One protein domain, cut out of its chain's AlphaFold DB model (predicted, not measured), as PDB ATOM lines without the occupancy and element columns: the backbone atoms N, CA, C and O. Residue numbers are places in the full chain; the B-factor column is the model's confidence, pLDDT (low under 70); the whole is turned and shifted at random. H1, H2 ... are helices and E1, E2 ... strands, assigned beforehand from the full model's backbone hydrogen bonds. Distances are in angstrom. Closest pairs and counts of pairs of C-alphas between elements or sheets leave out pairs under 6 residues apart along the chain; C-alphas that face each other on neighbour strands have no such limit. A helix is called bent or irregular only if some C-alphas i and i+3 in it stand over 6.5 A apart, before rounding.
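AT A GLANCE: This is residues 1 to 79 of the 79 residues of an uncharacterized protein of Sphingobacterium spiritivorum ATCC 33861 (UniProt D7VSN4). A twisted four-stranded antiparallel sheet, built round the long hairpin of E2 and E3, forms a wall, with three short helices in a loose row along one side of it: H1 near one end of the hairpin, then H3, then H2 toward the other end. E1 and the short E4 make the two edges, and the turn between E1 and E2, residues 26 to 30, lies at one end of the longest axis, with H1 at the other. The printed part has 79 residues with three named helices and four named strands, in the order H1 E1 E2 E3 H2 H3 E4; the sheet's order is E1 E2 E3 E4, and the class is mixed, helices and strands. The whole is compact, with a radius of gyration of the C-alphas of 12.4 A, and only just elongated, spanning 40 by 27 by 22 A.

IN THESE COORDINATES: The longest strand is E2, residues 31 to 40, 27.2 A from first to last C-alpha, beginning at C-alpha 31 (206.625, 153.114, 160.459). E3 is residues 43 to 50, 22.8 A; E1 is residues 21 to 25, 12.8 A; E4 is residues 76 to 78, ending at C-alpha 78 (192.109, 143.149, 164.204). H1, residues 2 to 10, is 12.4 A long and begins at C-alpha 2 (183.320, 146.337, 173.390). H2 is residues 55 to 61, 10.4 A, and H3 is residues 66 to 70. H2 is irregular: C-alphas 57 and 60 are 9.1 A apart.

HOW THE PARTS SIT: E1, E2 and E3 form a meander, each strand the antiparallel neighbour of the one before. In the hairpin of E2 and E3, N 36 and O 47 are 2.8 A apart, within hydrogen-bond range. In the hairpin of E1 and E2, N 24 and O 33 are 2.8 A apart. E4 is antiparallel to E3 at 139 degrees, with N 76 and O 48 at 2.9 A. The sheet is only just strongly twisted, its C-alphas lying up to 4.3 A off the best plane. H3 is on the sheet but only grazes it with residues 66 to 70; the closest C-alphas of E3 and H3 are those of Val 49 and Ile 69, 7.6 A apart. H1 only grazes the sheet with residues 4 to 8, and H2 with residues 55 to 58. H2 and H3 are close but not clearly touching, their closest C-alphas, of Leu 57 and Ile 69, 7.6 A apart. H1 and H3 are near each other, while H1 and H2 are apart. Every O i to N i+4 pair is within hydrogen-bond range in H1 and H3; in H2 1 of 3 is, beside 2 of 4 O i to N i+3 pairs.

THE WHOLE: The two C-alphas farthest apart are those of Gln 10 and Lys 28, at 41.3 A. The printed part has no cut and no long link. The mean pLDDT of the printed part is 91.4, and residue 79 is under 70.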
ATOM      1  N   MET A   1     185.273 145.934 169.416       84.12
ATOM      2  CA  MET A   1     185.989 146.476 170.592       84.12
ATOM      3  C   MET A   1     185.288 146.171 171.909       84.12
ATOM      4  O   MET A   1     185.917 145.573 172.768       84.12
ATOM      5  N   GLU A   2     184.003 146.486 172.087       84.94
ATOM      6  CA  GLU A   2     183.320 146.337 173.390       84.94
ATOM      7  C   GLU A   2     183.386 144.933 174.016       84.94
ATOM      8  O   GLU A   2     183.640 144.800 175.210       84.94
ATOM      9  N   GLN A   3     183.211 143.869 173.223       85.50
ATOM     10  CA  GLN A   3     183.309 142.496 173.733       85.50
ATOM     11  C   GLN A   3     184.715 142.167 174.255       85.50
ATOM     12  O   GLN A   3     184.850 141.495 175.271       85.50
ATOM     13  N   PHE A   4     185.757 142.668 173.588       86.69
ATOM     14  CA  PHE A   4     187.140 142.503 174.030       86.69
ATOM     15  C   PHE A   4     187.378 143.231 175.358       86.69
ATOM     16  O   PHE A   4     187.900 142.630 176.289       86.69
ATOM     17  N   LEU A   5     186.903 144.474 175.492       87.50
ATOM     18  CA  LEU A   5     187.025 145.239 176.739       87.50
ATOM     19  C   LEU A   5     186.346 144.533 177.921       87.50
ATOM     20  O   LEU A   5     186.909 144.483 179.014       87.50
ATOM     21  N   LYS A   6     185.170 143.930 177.701       88.62
ATOM     22  CA  LYS A   6     184.499 143.108 178.723       88.62
ATOM     23  C   LYS A   6     185.359 141.914 179.146       88.62
ATOM     24  O   LYS A   6     185.504 141.691 180.342       88.62
ATOM     25  N   LEU A   7     185.957 141.198 178.190       87.88
ATOM     26  CA  LEU A   7     186.833 140.056 178.475       87.88
ATOM     27  C   LEU A   7     188.081 140.471 179.267       87.88
ATOM     28  O   LEU A   7     188.416 139.824 180.252       87.88
ATOM     29  N   ILE A   8     188.733 141.576 178.890       88.88
ATOM     30  CA  ILE A   8     189.912 142.093 179.603       88.88
ATOM     31  C   ILE A   8     189.583 142.479 181.043       88.88
ATOM     32  O   ILE A   8     190.343 142.141 181.952       88.88
ATOM     33  N   ASN A   9     188.452 143.153 181.258       87.00
ATOM     34  CA  ASN A   9     188.019 143.548 182.595       87.00
ATOM     35  C   ASN A   9     187.655 142.333 183.458       87.00
ATOM     36  O   ASN A   9     188.054 142.277 184.617       87.00
ATOM     37  N   GLN A  10     186.949 141.347 182.898       87.56
ATOM     38  CA  GLN A  10     186.594 140.110 183.607       87.56
ATOM     39  C   GLN A  10     187.823 139.275 183.979       87.56
ATOM     40  O   GLN A  10     187.870 138.717 185.071       87.56
ATOM     41  N   ALA A  11     188.820 139.214 183.096       85.81
ATOM     42  CA  ALA A  11     190.051 138.465 183.322       85.81
ATOM     43  C   ALA A  11     191.103 139.238 184.147       85.81
ATOM     44  O   ALA A  11     192.171 138.703 184.430       85.81
ATOM     45  N   GLY A  12     190.841 140.498 184.521       86.19
ATOM     46  CA  GLY A  12     191.779 141.322 185.293       86.19
ATOM     47  C   GLY A  12     193.070 141.688 184.545       86.19
ATOM     48  O   GLY A  12     194.064 142.054 185.168       86.19
ATOM     49  N   LEU A  13     193.076 141.614 183.210       88.94
ATOM     50  CA  LEU A  13     194.290 141.748 182.389       88.94
ATOM     51  C   LEU A  13     194.659 143.201 182.059       88.94
ATOM     52  O   LEU A  13     195.650 143.451 181.382       88.94
ATOM     53  N   ALA A  14     193.898 144.189 182.535       87.94
ATOM     54  CA  ALA A  14     194.160 145.604 182.257       87.94
ATOM     55  C   ALA A  14     195.573 146.052 182.698       87.94
ATOM     56  O   ALA A  14     196.204 146.876 182.036       87.94
ATOM     57  N   SER A  15     196.085 145.481 183.791       90.69
ATOM     58  CA  SER A  15     197.435 145.741 184.317       90.69
ATOM     59  C   SER A  15     198.498 144.780 183.772       90.69
ATOM     60  O   SER A  15     199.615 144.757 184.283       90.69
ATOM     61  N   GLN A  16     198.176 143.966 182.765       91.62
ATOM     62  CA  GLN A  16     199.149 143.084 182.132       91.62
ATOM     63  C   GLN A  16     200.079 143.893 181.225       91.62
ATOM     64  O   GLN A  16     199.624 144.690 180.405       91.62
ATOM     65  N   VAL A  17     201.381 143.647 181.353       93.00
ATOM     66  CA  VAL A  17     202.396 144.165 180.430       93.00
ATOM     67  C   VAL A  17     202.296 143.416 179.103       93.00
ATOM     68  O   VAL A  17     202.309 142.182 179.088       93.00
ATOM     69  N   VAL A  18     202.232 144.148 177.993       92.44
ATOM     70  CA  VAL A  18     202.211 143.560 176.652       92.44
ATOM     71  C   VAL A  18     203.610 143.611 176.054       92.44
ATOM     72  O   VAL A  18     204.154 144.682 175.799       92.44
ATOM     73  N   THR A  19     204.212 142.438 175.869       90.06
ATOM     74  CA  THR A  19     205.585 142.295 175.354       90.06
ATOM     75  C   THR A  19     205.649 141.741 173.940       90.06
ATOM     76  O   THR A  19     206.669 141.890 173.279       90.06
ATOM     77  N   ASP A  20     204.591 141.065 173.498       93.94
ATOM     78  CA  ASP A  20     204.490 140.518 172.151       93.94
ATOM     79  C   ASP A  20     203.933 141.601 171.223       93.94
ATOM     80  O   ASP A  20     202.751 141.960 171.291       93.94
ATOM     81  N   LEU A  21     204.821 142.177 170.414       94.56
ATOM     82  CA  LEU A  21     204.509 143.282 169.521       94.56
ATOM     83  C   LEU A  21     205.300 143.211 168.216       94.56
ATOM     84  O   LEU A  21     206.350 142.572 168.125       94.56
ATOM     85  N   SER A  22     204.799 143.887 167.190       95.06
ATOM     86  CA  SER A  22     205.454 144.009 165.888       95.06
ATOM     87  C   SER A  22     205.191 145.389 165.300       95.06
ATOM     88  O   SER A  22     204.046 145.839 165.258       95.06
ATOM     89  N   LEU A  23     206.243 146.057 164.825       95.00
ATOM     90  CA  LEU A  23     206.107 147.319 164.102       95.00
ATOM     91  C   LEU A  23     205.593 147.058 162.687       95.00
ATOM     92  O   LEU A  23     206.002 146.100 162.030       95.00
ATOM     93  N   VAL A  24     204.696 147.921 162.223       95.62
ATOM     94  CA  VAL A  24     204.194 147.912 160.849       95.62
ATOM     95  C   VAL A  24     205.016 148.916 160.064       95.62
ATOM     96  O   VAL A  24     204.878 150.121 160.263       95.62
ATOM     97  N   VAL A  25     205.885 148.407 159.199       95.25
ATOM     98  CA  VAL A  25     206.836 149.194 158.411       95.25
ATOM     99  C   VAL A  25     206.611 148.895 156.931       95.25
ATOM    100  O   VAL A  25     206.360 147.743 156.578       95.25
ATOM    101  N   ASP A  26     206.653 149.920 156.082       94.19
ATOM    102  CA  ASP A  26     206.551 149.751 154.627       94.19
ATOM    103  C   ASP A  26     207.915 149.530 153.946       94.19
ATOM    104  O   ASP A  26     208.973 149.595 154.574       94.19
ATOM    105  N   ASP A  27     207.896 149.315 152.628       94.56
ATOM    106  CA  ASP A  27     209.103 149.102 151.815       94.56
ATOM    107  C   ASP A  27     210.062 150.312 151.811       94.56
ATOM    108  O   ASP A  27     211.238 150.192 151.463       94.56
ATOM    109  N   LYS A  28     209.576 151.495 152.206       95.12
ATOM    110  CA  LYS A  28     210.363 152.729 152.343       95.12
ATOM    111  C   LYS A  28     210.883 152.934 153.768       95.12
ATOM    112  O   LYS A  28     211.444 153.991 154.046       95.12
ATOM    113  N   HIS A  29     210.749 151.934 154.642       91.88
ATOM    114  CA  HIS A  29     211.131 151.981 156.056       91.88
ATOM    115  C   HIS A  29     210.338 153.005 156.887       91.88
ATOM    116  O   HIS A  29     210.788 153.431 157.953       91.88
ATOM    117  N   ILE A  30     209.143 153.394 156.435       94.06
ATOM    118  CA  ILE A  30     208.259 154.284 157.191       94.06
ATOM    119  C   ILE A  30     207.419 153.436 158.148       94.06
ATOM    120  O   ILE A  30     206.771 152.474 157.737       94.06
ATOM    121  N   THR A  31     207.426 153.797 159.434       95.12
ATOM    122  CA  THR A  31     206.625 153.114 160.459       95.12
ATOM    123  C   THR A  31     205.205 153.677 160.486       95.12
ATOM    124  O   THR A  31     204.989 154.849 160.792       95.12
ATOM    125  N   HIS A  32     204.226 152.822 160.199       94.75
ATOM    126  CA  HIS A  32     202.798 153.155 160.136       94.75
ATOM    127  C   HIS A  32     202.051 152.853 161.434       94.75
ATOM    128  O   HIS A  32     200.934 153.328 161.631       94.75
ATOM    129  N   GLY A  33     202.650 152.079 162.338       95.50
ATOM    130  CA  GLY A  33     202.059 151.751 163.630       95.50
ATOM    131  C   GLY A  33     202.698 150.539 164.292       95.50
ATOM    132  O   GLY A  33     203.730 150.034 163.851       95.50
ATOM    133  N   CYS A  34     202.043 150.041 165.334       96.31
ATOM    134  CA  CYS A  34     202.459 148.858 166.079       96.31
ATOM    135  C   CYS A  34     201.271 147.921 166.307       96.31
ATOM    136  O   CYS A  34     200.184 148.359 166.688       96.31
ATOM    137  N   ILE A  35     201.486 146.624 166.096       96.75
ATOM    138  CA  ILE A  35     200.553 145.556 166.450       96.75
ATOM    139  C   ILE A  35     200.985 144.967 167.789       96.75
ATOM    140  O   ILE A  35     202.131 144.566 167.943       96.75
ATOM    141  N   PHE A  36     200.053 144.869 168.727       95.31
ATOM    142  CA  PHE A  36     200.213 144.224 170.024       95.31
ATOM    143  C   PHE A  36     199.392 142.933 170.057       95.31
ATOM    144  O   PHE A  36     198.178 142.960 169.823       95.31
ATOM    145  N   ASN A  37     200.034 141.805 170.357       93.69
ATOM    146  CA  ASN A  37     199.366 140.516 170.497       93.69
ATOM    147  C   ASN A  37     198.956 140.305 171.961       93.69
ATOM    148  O   ASN A  37     199.784 140.272 172.871       93.69
ATOM    149  N   VAL A  38     197.656 140.143 172.191       91.50
ATOM    150  CA  VAL A  38     197.071 139.982 173.524       91.50
ATOM    151  C   VAL A  38     196.356 138.645 173.595       91.50
ATOM    152  O   VAL A  38     195.371 138.409 172.893       91.50
ATOM    153  N   LYS A  39     196.837 137.764 174.470       88.88
ATOM    154  CA  LYS A  39     196.196 136.478 174.738       88.88
ATOM    155  C   LYS A  39     195.252 136.602 175.926       88.88
ATOM    156  O   LYS A  39     195.673 136.975 177.016       88.88
ATOM    157  N   VAL A  40     193.991 136.250 175.709       87.06
ATOM    158  CA  VAL A  40     192.949 136.205 176.739       87.06
ATOM    159  C   VAL A  40     192.356 134.804 176.712       87.06
ATOM    160  O   VAL A  40     191.740 134.401 175.722       87.06
ATOM    161  N   ASP A  41     192.588 134.034 177.771       82.31
ATOM    162  CA  ASP A  41     192.256 132.609 177.847       82.31
ATOM    163  C   ASP A  41     192.796 131.807 176.641       82.31
ATOM    164  O   ASP A  41     194.004 131.617 176.474       82.31
ATOM    165  N   ARG A  42     191.891 131.324 175.779       83.56
ATOM    166  CA  ARG A  42     192.186 130.543 174.566       83.56
ATOM    167  C   ARG A  42     192.120 131.370 173.280       83.56
ATOM    168  O   ARG A  42     192.231 130.802 172.196       83.56
ATOM    169  N   LYS A  43     191.900 132.682 173.378       86.19
ATOM    170  CA  LYS A  43     191.757 133.581 172.230       86.19
ATOM    171  C   LYS A  43     192.957 134.517 172.141       86.19
ATOM    172  O   LYS A  43     193.407 135.057 173.148       86.19
ATOM    173  N   ASN A  44     193.433 134.725 170.921       88.69
ATOM    174  CA  ASN A  44     194.438 135.733 170.613       88.69
ATOM    175  C   ASN A  44     193.746 136.919 169.948       88.69
ATOM    176  O   ASN A  44     192.929 136.738 169.046       88.69
ATOM    177  N   PHE A  45     194.083 138.117 170.398       91.69
ATOM    178  CA  PHE A  45     193.579 139.375 169.874       91.69
ATOM    179  C   PHE A  45     194.756 140.228 169.421       91.69
ATOM    180  O   PHE A  45     195.784 140.277 170.094       91.69
ATOM    181  N   LYS A  46     194.599 140.910 168.288       94.56
ATOM    182  CA  LYS A  46     195.604 141.827 167.756       94.56
ATOM    183  C   LYS A  46     195.094 143.251 167.888       94.56
ATOM    184  O   LYS A  46     194.030 143.571 167.364       94.56
ATOM    185  N   LEU A  47     195.839 144.092 168.591       95.06
ATOM    186  CA  LEU A  47     195.543 145.513 168.725       95.06
ATOM    187  C   LEU A  47     196.528 146.295 167.872       95.06
ATOM    188  O   LEU A  47     197.725 146.245 168.122       95.06
ATOM    189  N   PHE A  48     196.032 147.008 166.874       96.31
ATOM    190  CA  PHE A  48     196.839 147.918 166.082       96.31
ATOM    191  C   PHE A  48     196.702 149.338 166.621       96.31
ATOM    192  O   PHE A  48     195.590 149.842 166.787       96.31
ATOM    193  N   VAL A  49     197.839 149.975 166.877       96.69
ATOM    194  CA  VAL A  49     197.939 151.386 167.243       96.69
ATOM    195  C   VAL A  49     198.658 152.109 166.102       96.69
ATOM    196  O   VAL A  49     199.809 151.764 165.821       96.69
ATOM    197  N   PRO A  50     198.019 153.081 165.428       96.50
ATOM    198  CA  PRO A  50     198.642 153.789 164.315       96.50
ATOM    199  C   PRO A  50     199.799 154.687 164.774       96.50
ATOM    200  O   PRO A  50     199.912 155.075 165.938       96.50
ATOM    201  N   SER A  51     200.679 155.031 163.840       94.31
ATOM    202  CA  SER A  51     201.655 156.106 164.002       94.31
ATOM    203  C   SER A  51     200.954 157.473 164.032       94.31
ATOM    204  O   SER A  51     199.985 157.657 163.294       94.31
ATOM    205  N   PRO A  52     201.389 158.427 164.880       94.94
ATOM    206  CA  PRO A  52     202.508 158.352 165.835       94.94
ATOM    207  C   PRO A  52     202.101 157.838 167.231       94.94
ATOM    208  O   PRO A  52     202.910 157.793 168.151       94.94
ATOM    209  N   LEU A  53     200.843 157.433 167.426       95.56
ATOM    210  CA  LEU A  53     200.276 157.122 168.749       95.56
ATOM    211  C   LEU A  53     200.927 155.924 169.456       95.56
ATOM    212  O   LEU A  53     200.815 155.795 170.673       95.56
ATOM    213  N   HIS A  54     201.594 155.040 168.712       93.94
ATOM    214  CA  HIS A  54     202.326 153.911 169.285       93.94
ATOM    215  C   HIS A  54     203.687 154.306 169.876       93.94
ATOM    216  O   HIS A  54     204.195 153.590 170.736       93.94
ATOM    217  N   GLU A  55     204.281 155.426 169.457       93.94
ATOM    218  CA  GLU A  55     205.642 155.807 169.855       93.94
ATOM    219  C   GLU A  55     205.773 156.010 171.377       93.94
ATOM    220  O   GLU A  55     206.664 155.404 171.976       93.94
ATOM    221  N   PRO A  56     204.860 156.729 172.072       94.12
ATOM    222  CA  PRO A  56     204.949 156.906 173.525       94.12
ATOM    223  C   PRO A  56     204.742 155.613 174.327       94.12
ATOM    224  O   PRO A  56     205.087 155.551 175.509       94.12
ATOM    225  N   LEU A  57     204.152 154.578 173.717       93.00
ATOM    226  CA  LEU A  57     203.997 153.270 174.356       93.00
ATOM    227  C   LEU A  57     205.316 152.494 174.402       93.00
ATOM    228  O   LEU A  57     205.467 151.636 175.270       93.00
ATOM    229  N   LEU A  58     206.240 152.796 173.486       92.56
ATOM    230  CA  LEU A  58     207.508 152.088 173.294       92.56
ATOM    231  C   LEU A  58     208.737 152.946 173.632       92.56
ATOM    232  O   LEU A  58     209.854 152.427 173.657       92.56
ATOM    233  N   ALA A  59     208.540 154.243 173.886       91.38
ATOM    234  CA  ALA A  59     209.594 155.190 174.228       91.38
ATOM    235  C   ALA A  59     210.476 154.669 175.374       91.38
ATOM    236  O   ALA A  59     209.980 154.068 176.327       91.38
ATOM    237  N   ASP A  60     211.789 154.874 175.257       90.12
ATOM    238  CA  ASP A  60     212.786 154.493 176.268       90.12
ATOM    239  C   ASP A  60     212.749 153.006 176.677       90.12
ATOM    240  O   ASP A  60     213.072 152.637 177.806       90.12
ATOM    241  N   GLY A  61     212.330 152.119 175.763       83.50
ATOM    242  CA  GLY A  61     212.211 150.685 176.042       83.50
ATOM    243  C   GLY A  61     211.046 150.341 176.974       83.50
ATOM    244  O   GLY A  61     211.028 149.257 177.574       83.50
ATOM    245  N   LYS A  62     210.073 151.249 177.110       89.75
ATOM    246  CA  LYS A  62     208.845 151.025 177.869       89.75
ATOM    247  C   LYS A  62     208.112 149.792 177.343       89.75
ATOM    248  O   LYS A  62     208.028 149.538 176.144       89.75
ATOM    249  N   LYS A  63     207.546 149.029 178.278       90.50
ATOM    250  CA  LYS A  63     206.629 147.929 177.984       90.50
ATOM    251  C   LYS A  63     205.228 148.365 178.406       90.50
ATOM    252  O   LYS A  63     204.989 148.477 179.612       90.50
ATOM    253  N   PRO A  64     204.328 148.667 177.461       93.38
ATOM    254  CA  PRO A  64     203.044 149.258 177.791       93.38
ATOM    255  C   PRO A  64     202.139 148.249 178.493       93.38
ATOM    256  O   PRO A  64     202.144 147.047 178.201       93.38
ATOM    257  N   LEU A  65     201.327 148.749 179.416       94.69
ATOM    258  CA  LEU A  65     200.232 147.988 179.993       94.69
ATOM    259  C   LEU A  65     199.076 147.924 178.997       94.69
ATOM    260  O   LEU A  65     198.811 148.877 178.262       94.69
ATOM    261  N   LEU A  66     198.319 146.831 179.029       93.62
ATOM    262  CA  LEU A  66     197.165 146.663 178.151       93.62
ATOM    263  C   LEU A  66     196.158 147.814 178.290       93.62
ATOM    264  O   LEU A  66     195.618 148.277 177.287       93.62
ATOM    265  N   LYS A  67     195.956 148.327 179.511       93.81
ATOM    266  CA  LYS A  67     195.112 149.504 179.762       93.81
ATOM    267  C   LYS A  67     195.570 150.753 179.005       93.81
ATOM    268  O   LYS A  67     194.725 151.513 178.554       93.81
ATOM    269  N   GLU A  68     196.880 150.959 178.862       94.12
ATOM    270  CA  GLU A  68     197.435 152.129 178.169       94.12
ATOM    271  C   GLU A  68     197.163 152.035 176.666       94.12
ATOM    272  O   GLU A  68     196.835 153.034 176.037       94.12
ATOM    273  N   ILE A  69     197.211 150.821 176.108       94.19
ATOM    274  CA  ILE A  69     196.914 150.560 174.695       94.19
ATOM    275  C   ILE A  69     195.421 150.777 174.401       94.19
ATOM    276  O   ILE A  69     195.070 151.486 173.462       94.19
ATOM    277  N   ILE A  70     194.521 150.193 175.202       93.00
ATOM    278  CA  ILE A  70     193.066 150.259 174.945       93.00
ATOM    279  C   ILE A  70     192.451 151.641 175.207       93.00
ATOM    280  O   ILE A  70     191.327 151.892 174.777       93.00
ATOM    281  N   GLN A  71     193.152 152.518 175.932       93.06
ATOM    282  CA  GLN A  71     192.729 153.902 176.168       93.06
ATOM    283  C   GLN A  71     193.001 154.816 174.966       93.06
ATOM    284  O   GLN A  71     192.444 155.915 174.900       93.06
ATOM    285  N   ILE A  72     193.813 154.377 173.999       93.69
ATOM    286  CA  ILE A  72     194.044 155.118 172.761       93.69
ATOM    287  C   ILE A  72     192.779 155.049 171.908       93.69
ATOM    288  O   ILE A  72     192.333 153.972 171.522       93.69
ATOM    289  N   LYS A  73     192.207 156.212 171.584       88.25
ATOM    290  CA  LYS A  73     190.935 156.308 170.846       88.25
ATOM    291  C   LYS A  73     190.966 155.601 169.489       88.25
ATOM    292  O   LYS A  73     189.957 155.050 169.070       88.25
ATOM    293  N   GLU A  74     192.117 155.624 168.826       92.00
ATOM    294  CA  GLU A  74     192.313 155.095 167.472       92.00
ATOM    295  C   GLU A  74     192.855 153.659 167.461       92.00
ATOM    296  O   GLU A  74     193.257 153.153 166.414       92.00
ATOM    297  N   VAL A  75     192.877 152.977 168.613       93.44
ATOM    298  CA  VAL A  75     193.268 151.568 168.652       93.44
ATOM    299  C   VAL A  75     192.241 150.710 167.913       93.44
ATOM    300  O   VAL A  75     191.032 150.777 168.152       93.44
ATOM    301  N   MET A  76     192.734 149.861 167.022       93.62
ATOM    302  CA  MET A  76     191.906 148.972 166.218       93.62
ATOM    303  C   MET A  76     192.104 147.528 166.656       93.62
ATOM    304  O   MET A  76     193.225 147.039 166.753       93.62
ATOM    305  N   LEU A  77     191.001 146.818 166.890       92.94
ATOM    306  CA  LEU A  77     191.031 145.374 167.090       92.94
ATOM    307  C   LEU A  77     190.958 144.680 165.739       92.94
ATOM    308  O   LEU A  77     189.930 144.746 165.062       92.94
ATOM    309  N   LEU A  78     192.033 143.988 165.389       88.50
ATOM    310  CA  LEU A  78     192.109 143.149 164.204       88.50
ATOM    311  C   LEU A  78     191.630 141.736 164.571       88.50
ATOM    312  O   LEU A  78     191.979 141.210 165.633       88.50
ATOM    313  N   LYS A  79     190.773 141.166 163.718       66.81
ATOM    314  CA  LYS A  79     190.252 139.799 163.857       66.81
ATOM    315  C   LYS A  79     191.208 138.780 163.256       66.81
ATOM    316  O   LYS A  79     191.848 139.116 162.238       66.81
TER     317      LYS A  79